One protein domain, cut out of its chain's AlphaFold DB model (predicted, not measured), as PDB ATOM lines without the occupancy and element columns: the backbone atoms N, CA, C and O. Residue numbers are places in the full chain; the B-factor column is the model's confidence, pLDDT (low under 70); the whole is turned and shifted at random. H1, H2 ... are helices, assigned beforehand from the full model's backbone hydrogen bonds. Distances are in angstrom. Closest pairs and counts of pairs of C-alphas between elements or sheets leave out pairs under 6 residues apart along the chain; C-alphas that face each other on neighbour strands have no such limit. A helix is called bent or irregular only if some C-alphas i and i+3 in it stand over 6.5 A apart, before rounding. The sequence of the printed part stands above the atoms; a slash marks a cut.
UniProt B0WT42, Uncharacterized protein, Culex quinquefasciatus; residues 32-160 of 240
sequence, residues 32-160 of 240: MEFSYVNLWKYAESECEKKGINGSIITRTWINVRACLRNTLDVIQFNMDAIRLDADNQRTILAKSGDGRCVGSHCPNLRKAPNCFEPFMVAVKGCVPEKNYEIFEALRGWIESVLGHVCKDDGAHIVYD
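AT A GLANCE: This is residues 32 to 160 of the 240 residues of an uncharacterized protein of Culex quinquefasciatus (UniProt B0WT42). Three long helices, H2, bent H5 and H6, lie side by side along the long axis in a bent row with H5 between the other two, each running opposite ways to the next. H1 crosses one end of this row, on H2 and the H5b arm, while the short helices H3, H4 and H7 gather loosely at the other end. The printed part has 129 residues with seven named helices, H1 to H7 in chain order, and no named strand; the class is all helix. It is loose, with a radius of gyration of the C-alphas of 17.5 A, and elongated, spanning 53 by 31 by 20 A.

HOW THE PARTS SIT: Begin at the hub, H5, residues 105 to 126, assigned as one helix by its hydrogen bonds but bent: C-alphas 115 and 118 are 7.2 A apart. Its arms, H5a, residues 105 to 115, and H5b, residues 118 to 126, stand at a shallow tilt of 29 degrees; H5a is itself irregular, with C-alphas 110 and 113 6.9 A apart. H2, residues 55 to 72, touches H5a at a shallow tilt of 16 degrees, opposite ways; their closest C-alphas, of Val 64 and Cys 115, are 5.1 A apart. H6, residues 129 to 149, touches H5a with residues 139 to 147 alone, at a shallow tilt of 9 degrees, opposite ways, closest at the C-alphas of Pro 113 and Glu 143, 6.1 A. H5b and H6 form a hairpin, and H2 and H6 are apart. H1, residues 36 to 49, touches H5b with residues 43 to 47 alone, at a steep tilt of 53 degrees; the closest C-alphas, of Cys 47 and Cys 126, are 4.3 A apart. At the other end, H4, residues 89 to 94, touches H7, residues 151 to 154, closest at the C-alphas of Ala 94 and Asp 153, 5.6 A. H3, residues 74 to 83, is close to H4 but not clearly touching, with the C-alphas of Asp 80 and Ile 92 closest at 6.7 A. Every O i to N i+4 pair is within hydrogen-bond range in H1, H2, H4 and H5b, against 5 of 6 in H3, 4 of 7 in H5a and 15 of 17 in H6; H7 is too short for such a pair.

IN THESE COORDINATES: Find C-alpha 105 at (27.357, 185.795, -38.845), where H5a begins its 15.6 A; H5b, 12.8 A, ends at C-alpha 126. From C-alpha 129 at (32.495, 192.271, -5.772), H6 runs 30.2 A to C-alpha 149 at (36.855, 186.243, -35.086). H2 covers 25.9 A and H1 20.0 A.

THE WHOLE: The C-alphas farthest apart, of Gly 51 and Asp 87, are 55.1 A apart. The printed part has no cut, and no link is long. Look for pLDDT under 70 at residues 32 to 38, 72 to 86, 88 to 105 and 153 to 160; the mean of the printed part is 75.1.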
ATOM      1  N   MET A  32      42.616 181.191  -9.180       48.09
ATOM      2  CA  MET A  32      43.160 180.724 -10.457       48.09
ATOM      3  C   MET A  32      42.417 179.515 -11.051       48.09
ATOM      4  O   MET A  32      42.721 179.108 -12.175       48.09
ATOM      5  N   GLU A  33      41.408 178.967 -10.368       51.00
ATOM      6  CA  GLU A  33      40.628 177.842 -10.878       51.00
ATOM      7  C   GLU A  33      39.456 178.324 -11.756       51.00
ATOM      8  O   GLU A  33      38.352 178.620 -11.302       51.00
ATOM      9  N   PHE A  34      39.678 178.341 -13.074       54.69
ATOM     10  CA  PHE A  34      38.662 178.656 -14.094       54.69
ATOM     11  C   PHE A  34      37.755 177.467 -14.441       54.69
ATOM     12  O   PHE A  34      37.288 177.328 -15.574       54.69
ATOM     13  N   SER A  35      37.492 176.581 -13.480       61.91
ATOM     14  CA  SER A  35      36.516 175.512 -13.674       61.91
ATOM     15  C   SER A  35      35.118 176.122 -13.706       61.91
ATOM     16  O   SER A  35      34.608 176.602 -12.695       61.91
ATOM     17  N   TYR A  36      34.470 176.086 -14.874       63.22
ATOM     18  CA  TYR A  36      33.103 176.589 -15.045       63.22
ATOM     19  C   TYR A  36      32.133 175.950 -14.040       63.22
ATOM     20  O   TYR A  36      31.264 176.623 -13.492       63.22
ATOM     21  N   VAL A  37      32.308 174.655 -13.763       64.56
ATOM     22  CA  VAL A  37      31.499 173.917 -12.785       64.56
ATOM     23  C   VAL A  37      31.714 174.455 -11.369       64.56
ATOM     24  O   VAL A  37      30.748 174.571 -10.617       64.56
ATOM     25  N   ASN A  38      32.945 174.821 -11.008       69.31
ATOM     26  CA  ASN A  38      33.243 175.341  -9.674       69.31
ATOM     27  C   ASN A  38      32.786 176.792  -9.528       69.31
ATOM     28  O   ASN A  38      32.123 177.103  -8.545       69.31
ATOM     29  N   LEU A  39      33.013 177.644 -10.534       74.88
ATOM     30  CA  LEU A  39      32.467 179.009 -10.583       74.88
ATOM     31  C   LEU A  39      30.940 179.016 -10.476       74.88
ATOM     32  O   LEU A  39      30.356 179.857  -9.794       74.88
ATOM     33  N   TRP A  40      30.292 178.054 -11.127       80.50
ATOM     34  CA  TRP A  40      28.851 177.880 -11.068       80.50
ATOM     35  C   TRP A  40      28.362 177.499  -9.672       80.50
ATOM     36  O   TRP A  40      27.532 178.205  -9.101       80.50
ATOM     37  N   LYS A  41      28.894 176.407  -9.105       82.44
ATOM     38  CA  LYS A  41      28.550 175.952  -7.749       82.44
ATOM     39  C   LYS A  41      28.835 177.034  -6.710       82.44
ATOM     40  O   LYS A  41      28.060 177.218  -5.777       82.44
ATOM     41  N   TYR A  42      29.930 177.765  -6.895       83.81
ATOM     42  CA  TYR A  42      30.294 178.907  -6.074       83.81
ATOM     43  C   TYR A  42      29.216 179.997  -6.128       83.81
ATOM     44  O   TYR A  42      28.698 180.386  -5.086       83.81
ATOM     45  N   ALA A  43      28.817 180.443  -7.324       87.44
ATOM     46  CA  ALA A  43      27.778 181.462  -7.468       87.44
ATOM     47  C   ALA A  43      26.439 181.025  -6.850       87.44
ATOM     48  O   ALA A  43      25.788 181.831  -6.187       87.44
ATOM     49  N   GLU A  44      26.047 179.757  -7.021       89.31
ATOM     50  CA  GLU A  44      24.844 179.194  -6.391       89.31
ATOM     51  C   GLU A  44      24.933 179.230  -4.861       89.31
ATOM     52  O   GLU A  44      24.022 179.742  -4.209       89.31
ATOM     53  N   SER A  45      26.051 178.772  -4.292       90.88
ATOM     54  CA  SER A  45      26.280 178.786  -2.843       90.88
ATOM     55  C   SER A  45      26.276 180.205  -2.263       90.88
ATOM     56  O   SER A  45      25.666 180.454  -1.225       90.88
ATOM     57  N   GLU A  46      26.898 181.170  -2.944       91.56
ATOM     58  CA  GLU A  46      26.909 182.567  -2.499       91.56
ATOM     59  C   GLU A  46      25.519 183.214  -2.552       91.56
ATOM     60  O   GLU A  46      25.182 184.017  -1.678       91.56
ATOM     61  N   CYS A  47      24.677 182.843  -3.526       92.56
ATOM     62  CA  CYS A  47      23.272 183.253  -3.514       92.56
ATOM     63  C   CYS A  47      22.583 182.757  -2.235       92.56
ATOM     64  O   CYS A  47      21.931 183.539  -1.539       92.56
ATOM     65  N   GLU A  48      22.751 181.473  -1.909       93.56
ATOM     66  CA  GLU A  48      22.089 180.842  -0.765       93.56
ATOM     67  C   GLU A  48      22.530 181.459   0.565       93.56
ATOM     68  O   GLU A  48      21.681 181.756   1.408       93.56
ATOM     69  N   LYS A  49      23.825 181.772   0.719       93.94
ATOM     70  CA  LYS A  49      24.358 182.503   1.886       93.94
ATOM     71  C   LYS A  49      23.692 183.871   2.084       93.94
ATOM     72  O   LYS A  49      23.573 184.340   3.213       93.94
ATOM     73  N   LYS A  50      23.226 184.506   1.004       93.69
ATOM     74  CA  LYS A  50      22.492 185.783   1.026       93.69
ATOM     75  C   LYS A  50      20.969 185.621   1.120       93.69
ATOM     76  O   LYS A  50      20.247 186.610   1.011       93.69
ATOM     77  N   GLY A  51      20.461 184.399   1.293       93.38
ATOM     78  CA  GLY A  51      19.023 184.109   1.290       93.38
ATOM     79  C   GLY A  51      18.370 184.214  -0.095       93.38
ATOM     80  O   GLY A  51      17.144 184.232  -0.201       93.38
ATOM     81  N   ILE A  52      19.169 184.284  -1.162       94.81
ATOM     82  CA  ILE A  52      18.709 184.261  -2.552       94.81
ATOM     83  C   ILE A  52      18.659 182.798  -3.000       94.81
ATOM     84  O   ILE A  52      19.591 182.033  -2.776       94.81
ATOM     85  N   ASN A  53      17.583 182.390  -3.673       93.88
ATOM     86  CA  ASN A  53      17.486 181.030  -4.199       93.88
ATOM     87  C   ASN A  53      18.557 180.793  -5.285       93.88
ATOM     88  O   ASN A  53      18.449 181.361  -6.374       93.88
ATOM     89  N   GLY A  54      19.538 179.921  -5.009       88.50
ATOM     90  CA  GLY A  54      20.657 179.607  -5.907       88.50
ATOM     91  C   GLY A  54      20.243 179.166  -7.314       88.50
ATOM     92  O   GLY A  54      20.923 179.490  -8.286       88.50
ATOM     93  N   SER A  55      19.051 178.572  -7.479       90.81
ATOM     94  CA  SER A  55      18.513 178.197  -8.800       90.81
ATOM     95  C   SER A  55      18.354 179.374  -9.775       90.81
ATOM     96  O   SER A  55      18.160 179.150 -10.973       90.81
ATOM     97  N   ILE A  56      18.437 180.627  -9.303       92.31
ATOM     98  CA  ILE A  56      18.486 181.814 -10.163       92.31
ATOM     99  C   ILE A  56      19.681 181.781 -11.127       92.31
ATOM    100  O   ILE A  56      19.519 182.157 -12.290       92.31
ATOM    101  N   ILE A  57      20.837 181.267 -10.695       88.69
ATOM    102  CA  ILE A  57      22.038 181.117 -11.532       88.69
ATOM    103  C   ILE A  57      21.749 180.132 -12.666       88.69
ATOM    104  O   ILE A  57      21.856 180.475 -13.845       88.69
ATOM    105  N   THR A  58      21.235 178.949 -12.320       84.38
ATOM    106  CA  THR A  58      20.819 177.944 -13.304       84.38
ATOM    107  C   THR A  58      19.769 178.477 -14.283       84.38
ATOM    108  O   THR A  58      19.890 178.307 -15.499       84.38
ATOM    109  N   ARG A  59      18.737 179.160 -13.785       87.31
ATOM    110  CA  ARG A  59      17.639 179.673 -14.614       87.31
ATOM    111  C   ARG A  59      18.104 180.749 -15.588       87.31
ATOM    112  O   ARG A  59      17.733 180.717 -16.760       87.31
ATOM    113  N   THR A  60      18.902 181.703 -15.116       87.62
ATOM    114  CA  THR A  60      19.410 182.783 -15.968       87.62
ATOM    115  C   THR A  60      20.334 182.245 -17.051       87.62
ATOM    116  O   THR A  60      20.209 182.663 -18.198       87.62
ATOM    117  N   TRP A  61      21.154 181.235 -16.766       83.31
ATOM    118  CA  TRP A  61      21.959 180.567 -17.791       83.31
ATOM    119  C   TRP A  61      21.152 179.807 -18.847       83.31
ATOM    120  O   TRP A  61      21.501 179.817 -20.029       83.31
ATOM    121  N   ILE A  62      20.054 179.147 -18.462       78.38
ATOM    122  CA  ILE A  62      19.143 178.533 -19.441       78.38
ATOM    123  C   ILE A  62      18.632 179.608 -20.415       78.38
ATOM    124  O   ILE A  62      18.583 179.369 -21.625       78.38
ATOM    125  N   ASN A  63      18.348 180.813 -19.913       80.06
ATOM    126  CA  ASN A  63      17.971 181.947 -20.756       80.06
ATOM    127  C   ASN A  63      19.128 182.421 -21.648       80.06
ATOM    128  O   ASN A  63      18.876 182.731 -22.812       80.06
ATOM    129  N   VAL A  64      20.380 182.413 -21.164       79.06
ATOM    130  CA  VAL A  64      21.569 182.676 -22.003       79.06
ATOM    131  C   VAL A  64      21.586 181.715 -23.191       79.06
ATOM    132  O   VAL A  64      21.658 182.152 -24.337       79.06
ATOM    133  N   ARG A  65      21.439 180.405 -22.946       77.62
ATOM    134  CA  ARG A  65      21.414 179.385 -24.011       77.62
ATOM    135  C   ARG A  65      20.290 179.625 -25.017       77.62
ATOM    136  O   ARG A  65      20.519 179.525 -26.223       77.62
ATOM    137  N   ALA A  66      19.090 179.952 -24.540       76.06
ATOM    138  CA  ALA A  66      17.954 180.262 -25.406       76.06
ATOM    139  C   ALA A  66      18.203 181.524 -26.252       76.06
ATOM    140  O   ALA A  66      17.967 181.515 -27.460       76.06
ATOM    141  N   CYS A  67      18.739 182.583 -25.641       81.69
ATOM    142  CA  CYS A  67      19.100 183.820 -26.328       81.69
ATOM    143  C   CYS A  67      20.176 183.586 -27.393       81.69
ATOM    144  O   CYS A  67      20.004 184.021 -28.532       81.69
ATOM    145  N   LEU A  68      21.246 182.852 -27.066       76.19
ATOM    146  CA  LEU A  68      22.317 182.521 -28.009       76.19
ATOM    147  C   LEU A  68      21.780 181.731 -29.200       76.19
ATOM    148  O   LEU A  68      22.095 182.056 -30.343       76.19
ATOM    149  N   ARG A  69      20.913 180.741 -28.948       72.38
ATOM    150  CA  ARG A  69      20.272 179.955 -30.009       72.38
ATOM    151  C   ARG A  69      19.493 180.838 -30.985       72.38
ATOM    152  O   ARG A  69      19.610 180.642 -32.191       72.38
ATOM    153  N   ASN A  70      18.721 181.788 -30.463       75.56
ATOM    154  CA  ASN A  70      17.904 182.693 -31.272       75.56
ATOM    155  C   ASN A  70      18.741 183.767 -31.980       75.56
ATOM    156  O   ASN A  70      18.393 184.191 -33.076       75.56
ATOM    157  N   THR A  71      19.837 184.204 -31.360       76.25
ATOM    158  CA  THR A  71      20.702 185.262 -31.898       76.25
ATOM    159  C   THR A  71      21.594 184.748 -33.022       76.25
ATOM    160  O   THR A  71      21.799 185.456 -34.001       76.25
ATOM    161  N   LEU A  72      22.134 183.532 -32.892       67.50
ATOM    162  CA  LEU A  72      23.196 183.030 -33.770       67.50
ATOM    163  C   LEU A  72      22.718 182.183 -34.953       67.50
ATOM    164  O   LEU A  72      23.559 181.809 -35.759       67.50
ATOM    165  N   ASP A  73      21.423 181.856 -35.049       68.50
ATOM    166  CA  ASP A  73      20.911 180.825 -35.970       68.50
ATOM    167  C   ASP A  73      21.859 179.613 -36.030       68.50
ATOM    168  O   ASP A  73      22.544 179.339 -37.015       68.50
ATOM    169  N   VAL A  74      21.944 178.903 -34.902       61.22
ATOM    170  CA  VAL A  74      22.937 177.838 -34.677       61.22
ATOM    171  C   VAL A  74      22.878 176.750 -35.757       61.22
ATOM    172  O   VAL A  74      23.885 176.107 -36.036       61.22
ATOM    173  N   ILE A  75      21.719 176.535 -36.386       63.50
ATOM    174  CA  ILE A  75      21.573 175.553 -37.465       63.50
ATOM    175  C   ILE A  75      22.302 176.047 -38.714       63.50
ATOM    176  O   ILE A  75      23.133 175.316 -39.256       63.50
ATOM    177  N   GLN A  76      22.030 177.280 -39.143       66.56
ATOM    178  CA  GLN A  76      22.686 177.870 -40.304       66.56
ATOM    179  C   GLN A  76      24.188 178.056 -40.065       66.56
ATOM    180  O   GLN A  76      24.989 177.657 -40.909       66.56
ATOM    181  N   PHE A  77      24.573 178.551 -38.886       64.56
ATOM    182  CA  PHE A  77      25.975 178.654 -38.477       64.56
ATOM    183  C   PHE A  77      26.685 177.298 -38.548       64.56
ATOM    184  O   PHE A  77      27.779 177.205 -39.099       64.56
ATOM    185  N   ASN A  78      26.045 176.222 -38.073       61.78
ATOM    186  CA  ASN A  78      26.631 174.886 -38.144       61.78
ATOM    187  C   ASN A  78      26.814 174.393 -39.583       61.78
ATOM    188  O   ASN A  78      27.860 173.840 -39.922       61.78
ATOM    189  N   MET A  79      25.804 174.579 -40.434       65.31
ATOM    190  CA  MET A  79      25.891 174.179 -41.840       65.31
ATOM    191  C   MET A  79      26.982 174.946 -42.586       65.31
ATOM    192  O   MET A  79      27.692 174.361 -43.407       65.31
ATOM    193  N   ASP A  80      27.122 176.235 -42.296       66.38
ATOM    194  CA  ASP A  80      28.125 177.094 -42.910       66.38
ATOM    195  C   ASP A  80      29.533 176.791 -42.395       66.38
ATOM    196  O   ASP A  80      30.460 176.694 -43.191       66.38
ATOM    197  N   ALA A  81      29.705 176.528 -41.100       65.06
ATOM    198  CA  ALA A  81      30.991 176.147 -40.516       65.06
ATOM    199  C   ALA A  81      31.530 174.806 -41.050       65.06
ATOM    200  O   ALA A  81      32.737 174.646 -41.204       65.06
ATOM    201  N   ILE A  82      30.660 173.848 -41.395       64.56
ATOM    202  CA  ILE A  82      31.073 172.595 -42.061       64.56
ATOM    203  C   ILE A  82      31.649 172.862 -43.459       64.56
ATOM    204  O   ILE A  82      32.484 172.094 -43.943       64.56
ATOM    205  N   ARG A  83      31.175 173.924 -44.113       68.12
ATOM    206  CA  ARG A  83      31.589 174.340 -45.457       68.12
ATOM    207  C   ARG A  83      32.722 175.354 -45.431       68.12
ATOM    208  O   ARG A  83      33.238 175.664 -46.494       68.12
ATOM    209  N   LEU A  84      33.060 175.885 -44.263       67.00
ATOM    210  CA  LEU A  84      34.005 176.974 -44.131       67.00
ATOM    211  C   LEU A  84      35.410 176.488 -44.503       67.00
ATOM    212  O   LEU A  84      35.870 175.448 -44.031       67.00
ATOM    213  N   ASP A  85      36.056 177.231 -45.392       64.62
ATOM    214  CA  ASP A  85      37.421 177.022 -45.867       64.62
ATOM    215  C   ASP A  85      38.081 178.381 -46.151       64.62
ATOM    216  O   ASP A  85      37.430 179.428 -46.099       64.62
ATOM    217  N   ALA A  86      39.381 178.374 -46.447       66.44
ATOM    218  CA  ALA A  86      40.138 179.598 -46.699       66.44
ATOM    219  C   ALA A  86      39.584 180.440 -47.870       66.44
ATOM    220  O   ALA A  86      39.687 181.666 -47.836       66.44
ATOM    221  N   ASP A  87      38.961 179.810 -48.871       70.56
ATOM    222  CA  ASP A  87      38.497 180.468 -50.097       70.56
ATOM    223  C   ASP A  87      37.108 181.104 -49.930       70.56
ATOM    224  O   ASP A  87      36.765 182.076 -50.610       70.56
ATOM    225  N   ASN A  88      36.291 180.582 -49.012       67.06
ATOM    226  CA  ASN A  88      34.906 181.003 -48.818       67.06
ATOM    227  C   ASN A  88      34.626 181.665 -47.460       67.06
ATOM    228  O   ASN A  88      33.529 182.196 -47.261       67.06
ATOM    229  N   GLN A  89      35.606 181.701 -46.554       67.38
ATOM    230  CA  GLN A  89      35.463 182.220 -45.196       67.38
ATOM    231  C   GLN A  89      34.938 183.656 -45.147       67.38
ATOM    232  O   GLN A  89      33.977 183.928 -44.430       67.38
ATOM    233  N   ARG A  90      35.523 184.572 -45.929       65.50
ATOM    234  CA  ARG A  90      35.058 185.967 -45.973       65.50
ATOM    235  C   ARG A  90      33.610 186.035 -46.441       65.50
ATOM    236  O   ARG A  90      32.817 186.759 -45.863       65.50
ATOM    237  N   THR A  91      33.241 185.243 -47.442       68.31
ATOM    238  CA  THR A  91      31.866 185.190 -47.950       68.31
ATOM    239  C   THR A  91      30.908 184.611 -46.917       68.31
ATOM    240  O   THR A  91      29.811 185.128 -46.776       68.31
ATOM    241  N   ILE A  92      31.284 183.565 -46.181       65.75
ATOM    242  CA  ILE A  92      30.431 182.958 -45.153       65.75
ATOM    243  C   ILE A  92      30.271 183.887 -43.946       65.75
ATOM    244  O   ILE A  92      29.152 184.102 -43.486       65.75
ATOM    245  N   LEU A  93      31.358 184.481 -43.457       64.31
ATOM    246  CA  LEU A  93      31.329 185.370 -42.293       64.31
ATOM    247  C   LEU A  93      30.708 186.739 -42.617       64.31
ATOM    248  O   LEU A  93      29.991 187.291 -41.775       64.31
ATOM    249  N   ALA A  94      30.906 187.246 -43.842       59.72
ATOM    250  CA  ALA A  94      30.342 188.508 -44.328       59.72
ATOM    251  C   ALA A  94      28.970 188.376 -45.013       59.72
ATOM    252  O   ALA A  94      28.382 189.403 -45.343       59.72
ATOM    253  N   LYS A  95      28.443 187.163 -45.257       54.06
ATOM    254  CA  LYS A  95      27.236 186.937 -46.079       54.06
ATOM    255  C   LYS A  95      26.048 187.775 -45.599       54.06
ATOM    256  O   LYS A  95      25.371 187.432 -44.638       54.06
ATOM    257  N   SER A  96      25.763 188.856 -46.317       45.06
ATOM    258  CA  SER A  96      24.475 189.542 -46.330       45.06
ATOM    259  C   SER A  96      23.650 188.949 -47.474       45.06
ATOM    260  O   SER A  96      23.970 189.169 -48.642       45.06
ATOM    261  N   GLY A  97      22.637 188.142 -47.157       38.78
ATOM    262  CA  GLY A  97      21.731 187.579 -48.160       38.78
ATOM    263  C   GLY A  97      20.649 188.571 -48.590       38.78
ATOM    264  O   GLY A  97      20.123 189.319 -47.770       38.78
ATOM    265  N   ASP A  98      20.322 188.521 -49.876       38.25
ATOM    266  CA  ASP A  98      19.300 189.206 -50.687       38.25
ATOM    267  C   ASP A  98      17.834 189.198 -50.178       38.25
ATOM    268  O   ASP A  98      16.879 189.053 -50.944       38.25
ATOM    269  N   GLY A  99      17.611 189.455 -48.890       35.75
ATOM    270  CA  GLY A  99      16.296 189.863 -48.388       35.75
ATOM    271  C   GLY A  99      15.381 188.745 -47.892       35.75
ATOM    272  O   GLY A  99      14.198 189.006 -47.683       35.75
ATOM    273  N   ARG A 100      15.885 187.534 -47.618       31.47
ATOM    274  CA  ARG A 100      15.145 186.531 -46.822       31.47
ATOM    275  C   ARG A 100      16.030 185.884 -45.747       31.47
ATOM    276  O   ARG A 100      16.666 184.866 -45.968       31.47
ATOM    277  N   CYS A 101      16.035 186.531 -44.579       34.25
ATOM    278  CA  CYS A 101      16.411 186.026 -43.251       34.25
ATOM    279  C   CYS A 101      17.712 185.207 -43.102       34.25
ATOM    280  O   CYS A 101      17.614 184.078 -42.655       34.25
ATOM    281  N   VAL A 102      18.905 185.776 -43.339       31.27
ATOM    282  CA  VAL A 102      20.150 185.439 -42.596       31.27
ATOM    283  C   VAL A 102      21.088 186.654 -42.680       31.27
ATOM    284  O   VAL A 102      21.581 186.994 -43.755       31.27
ATOM    285  N   GLY A 103      21.282 187.368 -41.569       37.62
ATOM    286  CA  GLY A 103      22.304 188.416 -41.482       37.62
ATOM    287  C   GLY A 103      23.691 187.786 -41.379       37.62
ATOM    288  O   GLY A 103      23.816 186.686 -40.849       37.62
ATOM    289  N   SER A 104      24.726 188.478 -41.852       58.22
ATOM    290  CA  SER A 104      26.129 188.066 -41.692       58.22
ATOM    291  C   SER A 104      26.392 187.562 -40.270       58.22
ATOM    292  O   SER A 104      25.951 188.196 -39.303       58.22
ATOM    293  N   HIS A 105      27.109 186.441 -40.140       69.12
ATOM    294  CA  HIS A 105      27.357 185.795 -38.845       69.12
ATOM    295  C   HIS A 105      27.985 186.770 -37.845       69.12
ATOM    296  O   HIS A 105      27.647 186.751 -36.665       69.12
ATOM    297  N   CYS A 106      28.810 187.711 -38.311       73.81
ATOM    298  CA  CYS A 106      29.514 188.639 -37.436       73.81
ATOM    299  C   CYS A 106      28.660 189.667 -36.677       73.81
ATOM    300  O   CYS A 106      28.830 189.787 -35.468       73.81
ATOM    301  N   PRO A 107      27.711 190.392 -37.284       77.75
ATOM    302  CA  PRO A 107      26.713 191.172 -36.552       77.75
ATOM    303  C   PRO A 107      25.945 190.403 -35.476       77.75
ATOM    304  O   PRO A 107      25.663 190.977 -34.427       77.75
ATOM    305  N   ASN A 108      25.624 189.128 -35.697       75.00
ATOM    306  CA  ASN A 108      24.955 188.302 -34.691       75.00
ATOM    307  C   ASN A 108      25.930 187.834 -33.598       75.00
ATOM    308  O   ASN A 108      25.611 187.933 -32.414       75.00
ATOM    309  N   LEU A 109      27.149 187.430 -33.967       74.62
ATOM    310  CA  LEU A 109      28.226 187.104 -33.025       74.62
ATOM    311  C   LEU A 109      28.579 188.303 -32.135       74.62
ATOM    312  O   LEU A 109      28.696 188.147 -30.929       74.62
ATOM    313  N   ARG A 110      28.641 189.519 -32.688       78.62
ATOM    314  CA  ARG A 110      28.873 190.757 -31.921       78.62
ATOM    315  C   ARG A 110      27.730 191.087 -30.950       78.62
ATOM    316  O   ARG A 110      27.956 191.804 -29.984       78.62
ATOM    317  N   LYS A 111      26.513 190.575 -31.179       83.50
ATOM    318  CA  LYS A 111      25.365 190.721 -30.261       83.50
ATOM    319  C   LYS A 111      25.294 189.618 -29.204       83.50
ATOM    320  O   LYS A 111      24.664 189.831 -28.173       83.50
ATOM    321  N   ALA A 112      25.914 188.463 -29.444       80.56
ATOM    322  CA  ALA A 112      25.867 187.305 -28.552       80.56
ATOM    323  C   ALA A 112      26.282 187.594 -27.093       80.56
ATOM    324  O   ALA A 112      25.631 187.053 -26.199       80.56
ATOM    325  N   PRO A 113      27.266 188.472 -26.803       84.19
ATOM    326  CA  PRO A 113      27.597 188.848 -25.427       84.19
ATOM    327  C   PRO A 113      26.420 189.415 -24.624       84.19
ATOM    328  O   PRO A 113      26.313 189.162 -23.426       84.19
ATOM    329  N   ASN A 114      25.470 190.094 -25.276       88.50
ATOM    330  CA  ASN A 114      24.285 190.641 -24.605       88.50
ATOM    331  C   ASN A 114      23.379 189.545 -24.028       88.50
ATOM    332  O   ASN A 114      22.614 189.802 -23.101       88.50
ATOM    333  N   CYS A 115      23.478 188.311 -24.532       84.62
ATOM    334  CA  CYS A 115      22.745 187.184 -23.971       84.62
ATOM    335  C   CYS A 115      23.177 186.844 -22.543       84.62
ATOM    336  O   CYS A 115      22.383 186.250 -21.821       84.62
ATOM    337  N   PHE A 116      24.392 187.220 -22.132       87.88
ATOM    338  CA  PHE A 116      24.925 186.955 -20.795       87.88
ATOM    339  C   PHE A 116      24.485 187.994 -19.756       87.88
ATOM    340  O   PHE A 116      24.603 187.725 -18.565       87.88
ATOM    341  N   GLU A 117      23.933 189.141 -20.166       91.69
ATOM    342  CA  GLU A 117      23.570 190.238 -19.255       91.69
ATOM    343  C   GLU A 117      22.673 189.790 -18.081       91.69
ATOM    344  O   GLU A 117      23.027 190.057 -16.933       91.69
ATOM    345  N   PRO A 118      21.578 189.026 -18.289       90.94
ATOM    346  CA  PRO A 118      20.721 188.606 -17.178       90.94
ATOM    347  C   PRO A 118      21.433 187.676 -16.187       90.94
ATOM    348  O   PRO A 118      21.152 187.709 -14.989       90.94
ATOM    349  N   PHE A 119      22.352 186.846 -16.685       90.62
ATOM    350  CA  PHE A 119      23.187 185.982 -15.855       90.62
ATOM    351  C   PHE A 119      24.189 186.814 -15.050       90.62
ATOM    352  O   PHE A 119      24.288 186.640 -13.839       90.62
ATOM    353  N   MET A 120      24.857 187.777 -15.686       93.25
ATOM    354  CA  MET A 120      25.806 188.672 -15.020       93.25
ATOM    355  C   MET A 120      25.146 189.502 -13.915       93.25
ATOM    356  O   MET A 120      25.742 189.674 -12.854       93.25
ATOM    357  N   VAL A 121      23.912 189.969 -14.125       94.62
ATOM    358  CA  VAL A 121      23.130 190.678 -13.099       94.62
ATOM    359  C   VAL A 121      22.819 189.766 -11.909       94.62
ATOM    360  O   VAL A 121      22.980 190.183 -10.762       94.62
ATOM    361  N   ALA A 122      22.410 188.517 -12.156       93.31
ATOM    362  CA  ALA A 122      22.130 187.560 -11.085       93.31
ATOM    363  C   ALA A 122      23.392 187.216 -10.284       93.31
ATOM    364  O   ALA A 122      23.370 187.268  -9.055       93.31
ATOM    365  N   VAL A 123      24.504 186.942 -10.974       92.94
ATOM    366  CA  VAL A 123      25.794 186.674 -10.333       92.94
ATOM    367  C   VAL A 123      26.218 187.865  -9.476       92.94
ATOM    368  O   VAL A 123      26.527 187.657  -8.308       92.94
ATOM    369  N   LYS A 124      26.139 189.105  -9.981       94.56
ATOM    370  CA  LYS A 124      26.495 190.317  -9.219       94.56
ATOM    371  C   LYS A 124      25.717 190.460  -7.908       94.56
ATOM    372  O   LYS A 124      26.264 190.901  -6.903       94.56
ATOM    373  N   GLY A 125      24.439 190.076  -7.902       93.50
ATOM    374  CA  GLY A 125      23.630 190.063  -6.680       93.50
ATOM    375  C   GLY A 125      24.105 189.026  -5.655       93.50
ATOM    376  O   GLY A 125      24.030 189.259  -4.445       93.50
ATOM    377  N   CYS A 126      24.637 187.899  -6.129       93.12
ATOM    378  CA  CYS A 126      25.025 186.765  -5.301       93.12
ATOM    379  C   CYS A 126      26.473 186.825  -4.818       93.12
ATOM    380  O   CYS A 126      26.710 186.745  -3.616       93.12
ATOM    381  N   VAL A 127      27.448 187.030  -5.697       88.69
ATOM    382  CA  VAL A 127      28.865 186.946  -5.317       88.69
ATOM    383  C   VAL A 127      29.387 188.269  -4.734       88.69
ATOM    384  O   VAL A 127      28.830 189.334  -5.007       88.69
ATOM    385  N   PRO A 128      30.436 188.247  -3.894       87.31
ATOM    386  CA  PRO A 128      31.159 189.450  -3.492       87.31
ATOM    387  C   PRO A 128      31.804 190.144  -4.698       87.31
ATOM    388  O   PRO A 128      32.277 189.464  -5.607       87.31
ATOM    389  N   GLU A 129      31.920 191.476  -4.667       84.69
ATOM    390  CA  GLU A 129      32.495 192.271  -5.772       84.69
ATOM    391  C   GLU A 129      33.885 191.764  -6.185       84.69
ATOM    392  O   GLU A 129      34.157 191.556  -7.365       84.69
ATOM    393  N   LYS A 130      34.732 191.426  -5.201       81.31
ATOM    394  CA  LYS A 130      36.062 190.867  -5.464       81.31
ATOM    395  C   LYS A 130      36.019 189.584  -6.296       81.31
ATOM    396  O   LYS A 130      36.984 189.302  -6.979       81.31
ATOM    397  N   ASN A 131      34.960 188.784  -6.248       82.38
ATOM    398  CA  ASN A 131      34.861 187.551  -7.032       82.38
ATOM    399  C   ASN A 131      34.012 187.752  -8.292       82.38
ATOM    400  O   ASN A 131      34.151 186.991  -9.245       82.38
ATOM    401  N   TYR A 132      33.207 188.817  -8.340       87.31
ATOM    402  CA  TYR A 132      32.482 189.234  -9.536       87.31
ATOM    403  C   TYR A 132      33.417 189.570 -10.706       87.31
ATOM    404  O   TYR A 132      33.139 189.157 -11.832       87.31
ATOM    405  N   GLU A 133      34.571 190.197 -10.436       84.88
ATOM    406  CA  GLU A 133      35.596 190.510 -11.451       84.88
ATOM    407  C   GLU A 133      36.021 189.285 -12.292       84.88
ATOM    408  O   GLU A 133      36.389 189.431 -13.456       84.88
ATOM    409  N   ILE A 134      35.962 188.068 -11.735       82.50
ATOM    410  CA  ILE A 134      36.295 186.828 -12.459       82.50
ATOM    411  C   ILE A 134      35.249 186.542 -13.545       82.50
ATOM    412  O   ILE A 134      35.590 186.186 -14.673       82.50
ATOM    413  N   PHE A 135      33.969 186.741 -13.228       84.50
ATOM    414  CA  PHE A 135      32.878 186.586 -14.189       84.50
ATOM    415  C   PHE A 135      32.914 187.689 -15.251       84.50
ATOM    416  O   PHE A 135      32.640 187.423 -16.423       84.50
ATOM    417  N   GLU A 136      33.293 188.913 -14.870       87.38
ATOM    418  CA  GLU A 136      33.499 190.009 -15.823       87.38
ATOM    419  C   GLU A 136      34.656 189.712 -16.779       87.38
ATOM    420  O   GLU A 136      34.497 189.874 -17.988       87.38
ATOM    421  N   ALA A 137      35.779 189.197 -16.274       82.69
ATOM    422  CA  ALA A 137      36.902 188.777 -17.108       82.69
ATOM    423  C   ALA A 137      36.513 187.652 -18.079       82.69
ATOM    424  O   ALA A 137      36.884 187.700 -19.252       82.69
ATOM    425  N   LEU A 138      35.716 186.674 -17.628       81.06
ATOM    426  CA  LEU A 138      35.211 185.596 -18.483       81.06
ATOM    427  C   LEU A 138      34.326 186.142 -19.615       81.06
ATOM    428  O   LEU A 138      34.493 185.761 -20.775       81.06
ATOM    429  N   ARG A 139      33.408 187.064 -19.301       83.81
ATOM    430  CA  ARG A 139      32.578 187.736 -20.309       83.81
ATOM    431  C   ARG A 139      33.428 188.562 -21.276       83.81
ATOM    432  O   ARG A 139      33.252 188.438 -22.488       83.81
ATOM    433  N   GLY A 140      34.354 189.369 -20.760       84.12
ATOM    434  CA  GLY A 140      35.238 190.215 -21.564       84.12
ATOM    435  C   GLY A 140      36.136 189.404 -22.497       84.12
ATOM    436  O   GLY A 140      36.387 189.798 -23.639       84.12
ATOM    437  N   TRP A 141      36.556 188.216 -22.068       82.25
ATOM    438  CA  TRP A 141      37.248 187.272 -22.932       82.25
ATOM    439  C   TRP A 141      36.361 186.731 -24.059       82.25
ATOM    440  O   TRP A 141      36.792 186.763 -25.212       82.25
ATOM    441  N   ILE A 142      35.121 186.309 -23.775       80.19
ATOM    442  CA  ILE A 142      34.161 185.888 -24.816       80.19
ATOM    443  C   ILE A 142      33.965 187.015 -25.839       80.19
ATOM    444  O   ILE A 142      34.060 186.785 -27.046       80.19
ATOM    445  N   GLU A 143      33.749 188.244 -25.368       84.06
ATOM    446  CA  GLU A 143      33.631 189.438 -26.212       84.06
ATOM    447  C   GLU A 143      34.873 189.650 -27.082       84.06
ATOM    448  O   GLU A 143      34.758 189.882 -28.287       84.06
ATOM    449  N   SER A 144      36.061 189.502 -26.495       83.38
ATOM    450  CA  SER A 144      37.336 189.655 -27.195       83.38
ATOM    451  C   SER A 144      37.529 188.594 -28.279       83.38
ATOM    452  O   SER A 144      37.944 188.925 -29.389       83.38
ATOM    453  N   VAL A 145      37.203 187.328 -27.993       81.38
ATOM    454  CA  VAL A 145      37.301 186.225 -28.963       81.38
ATOM    455  C   VAL A 145      36.342 186.451 -30.126       81.38
ATOM    456  O   VAL A 145      36.751 186.363 -31.282       81.38
ATOM    457  N   LEU A 146      35.084 186.803 -29.847       79.06
ATOM    458  CA  LEU A 146      34.096 187.087 -30.890       79.06
ATOM    459  C   LEU A 146      34.494 188.318 -31.716       79.06
ATOM    460  O   LEU A 146      34.378 188.307 -32.941       79.06
ATOM    461  N   GLY A 147      35.018 189.357 -31.062       80.06
ATOM    462  CA  GLY A 147      35.574 190.538 -31.715       80.06
ATOM    463  C   GLY A 147      36.750 190.200 -32.630       80.06
ATOM    464  O   GLY A 147      36.795 190.691 -33.755       80.06
ATOM    465  N   HIS A 148      37.655 189.322 -32.190       79.50
ATOM    466  CA  HIS A 148      38.784 188.846 -32.986       79.50
ATOM    467  C   HIS A 148      38.324 188.039 -34.204       79.50
ATOM    468  O   HIS A 148      38.722 188.352 -35.324       79.50
ATOM    469  N   VAL A 149      37.430 187.062 -34.004       74.75
ATOM    470  CA  VAL A 149      36.855 186.243 -35.086       74.75
ATOM    471  C   VAL A 149      36.186 187.106 -36.146       74.75
ATOM    472  O   VAL A 149      36.267 186.812 -37.333       74.75
ATOM    473  N   CYS A 150      35.547 188.190 -35.719       75.94
ATOM    474  CA  CYS A 150      34.815 189.085 -36.598       75.94
ATOM    475  C   CYS A 150      35.575 190.335 -37.014       75.94
ATOM    476  O   CYS A 150      34.986 191.215 -37.647       75.94
ATOM    477  N   LYS A 151      36.856 190.454 -36.671       78.56
ATOM    478  CA  LYS A 151      37.672 191.572 -37.129       78.56
ATOM    479  C   LYS A 151      37.837 191.468 -38.643       78.56
ATOM    480  O   LYS A 151      38.165 190.398 -39.151       78.56
ATOM    481  N   ASP A 152      37.569 192.566 -39.347       74.06
ATOM    482  CA  ASP A 152      37.614 192.643 -40.815       74.06
ATOM    483  C   ASP A 152      36.822 191.508 -41.496       74.06
ATOM    484  O   ASP A 152      37.280 190.885 -42.453       74.06
ATOM    485  N   ASP A 153      35.649 191.197 -40.930       67.69
ATOM    486  CA  ASP A 153      34.747 190.109 -41.336       67.69
ATOM    487  C   ASP A 153      35.444 188.745 -41.466       67.69
ATOM    488  O   ASP A 153      35.156 187.938 -42.352       67.69
ATOM    489  N   GLY A 154      36.377 188.496 -40.545       63.56
ATOM    490  CA  GLY A 154      37.099 187.240 -40.427       63.56
ATOM    491  C   GLY A 154      38.337 187.135 -41.300       63.56
ATOM    492  O   GLY A 154      38.852 186.036 -41.445       63.56
ATOM    493  N   ALA A 155      38.864 188.233 -41.843       67.06
ATOM    494  CA  ALA A 155      40.102 188.202 -42.631       67.06
ATOM    495  C   ALA A 155      41.336 187.686 -41.855       67.06
ATOM    496  O   ALA A 155      42.317 187.281 -42.470       67.06
ATOM    497  N   HIS A 156      41.295 187.699 -40.516       62.97
ATOM    498  CA  HIS A 156      42.417 187.301 -39.646       62.97
ATOM    499  C   HIS A 156      42.419 185.825 -39.249       62.97
ATOM    500  O   HIS A 156      43.376 185.354 -38.639       62.97
ATOM    501  N   ILE A 157      41.363 185.086 -39.581       63.56
ATOM    502  CA  ILE A 157      41.315 183.643 -39.355       63.56
ATOM    503  C   ILE A 157      41.616 182.964 -40.688       63.56
ATOM    504  O   ILE A 157      41.102 183.376 -41.720       63.56
ATOM    505  N   VAL A 158      42.446 181.928 -40.675       65.31
ATOM    506  CA  VAL A 158      42.577 181.013 -41.813       65.31
ATOM    507  C   VAL A 158      42.052 179.685 -41.323       65.31
ATOM    508  O   VAL A 158      42.724 178.981 -40.565       65.31
ATOM    509  N   TYR A 159      40.812 179.377 -41.678       67.19
ATOM    510  CA  TYR A 159      40.231 178.116 -41.271       67.19
ATOM    511  C   TYR A 159      40.702 176.990 -42.186       67.19
ATOM    512  O   TYR A 159      40.402 176.938 -43.378       67.19
ATOM    513  N   ASP A 160      41.412 176.057 -41.576       69.81
ATOM    514  CA  ASP A 160      41.754 174.770 -42.150       69.81
ATOM    515  C   ASP A 160      41.030 173.715 -41.321       69.81
ATOM    516  O   ASP A 160      41.295 173.559 -40.128       69.81
TER     517      ASP A 160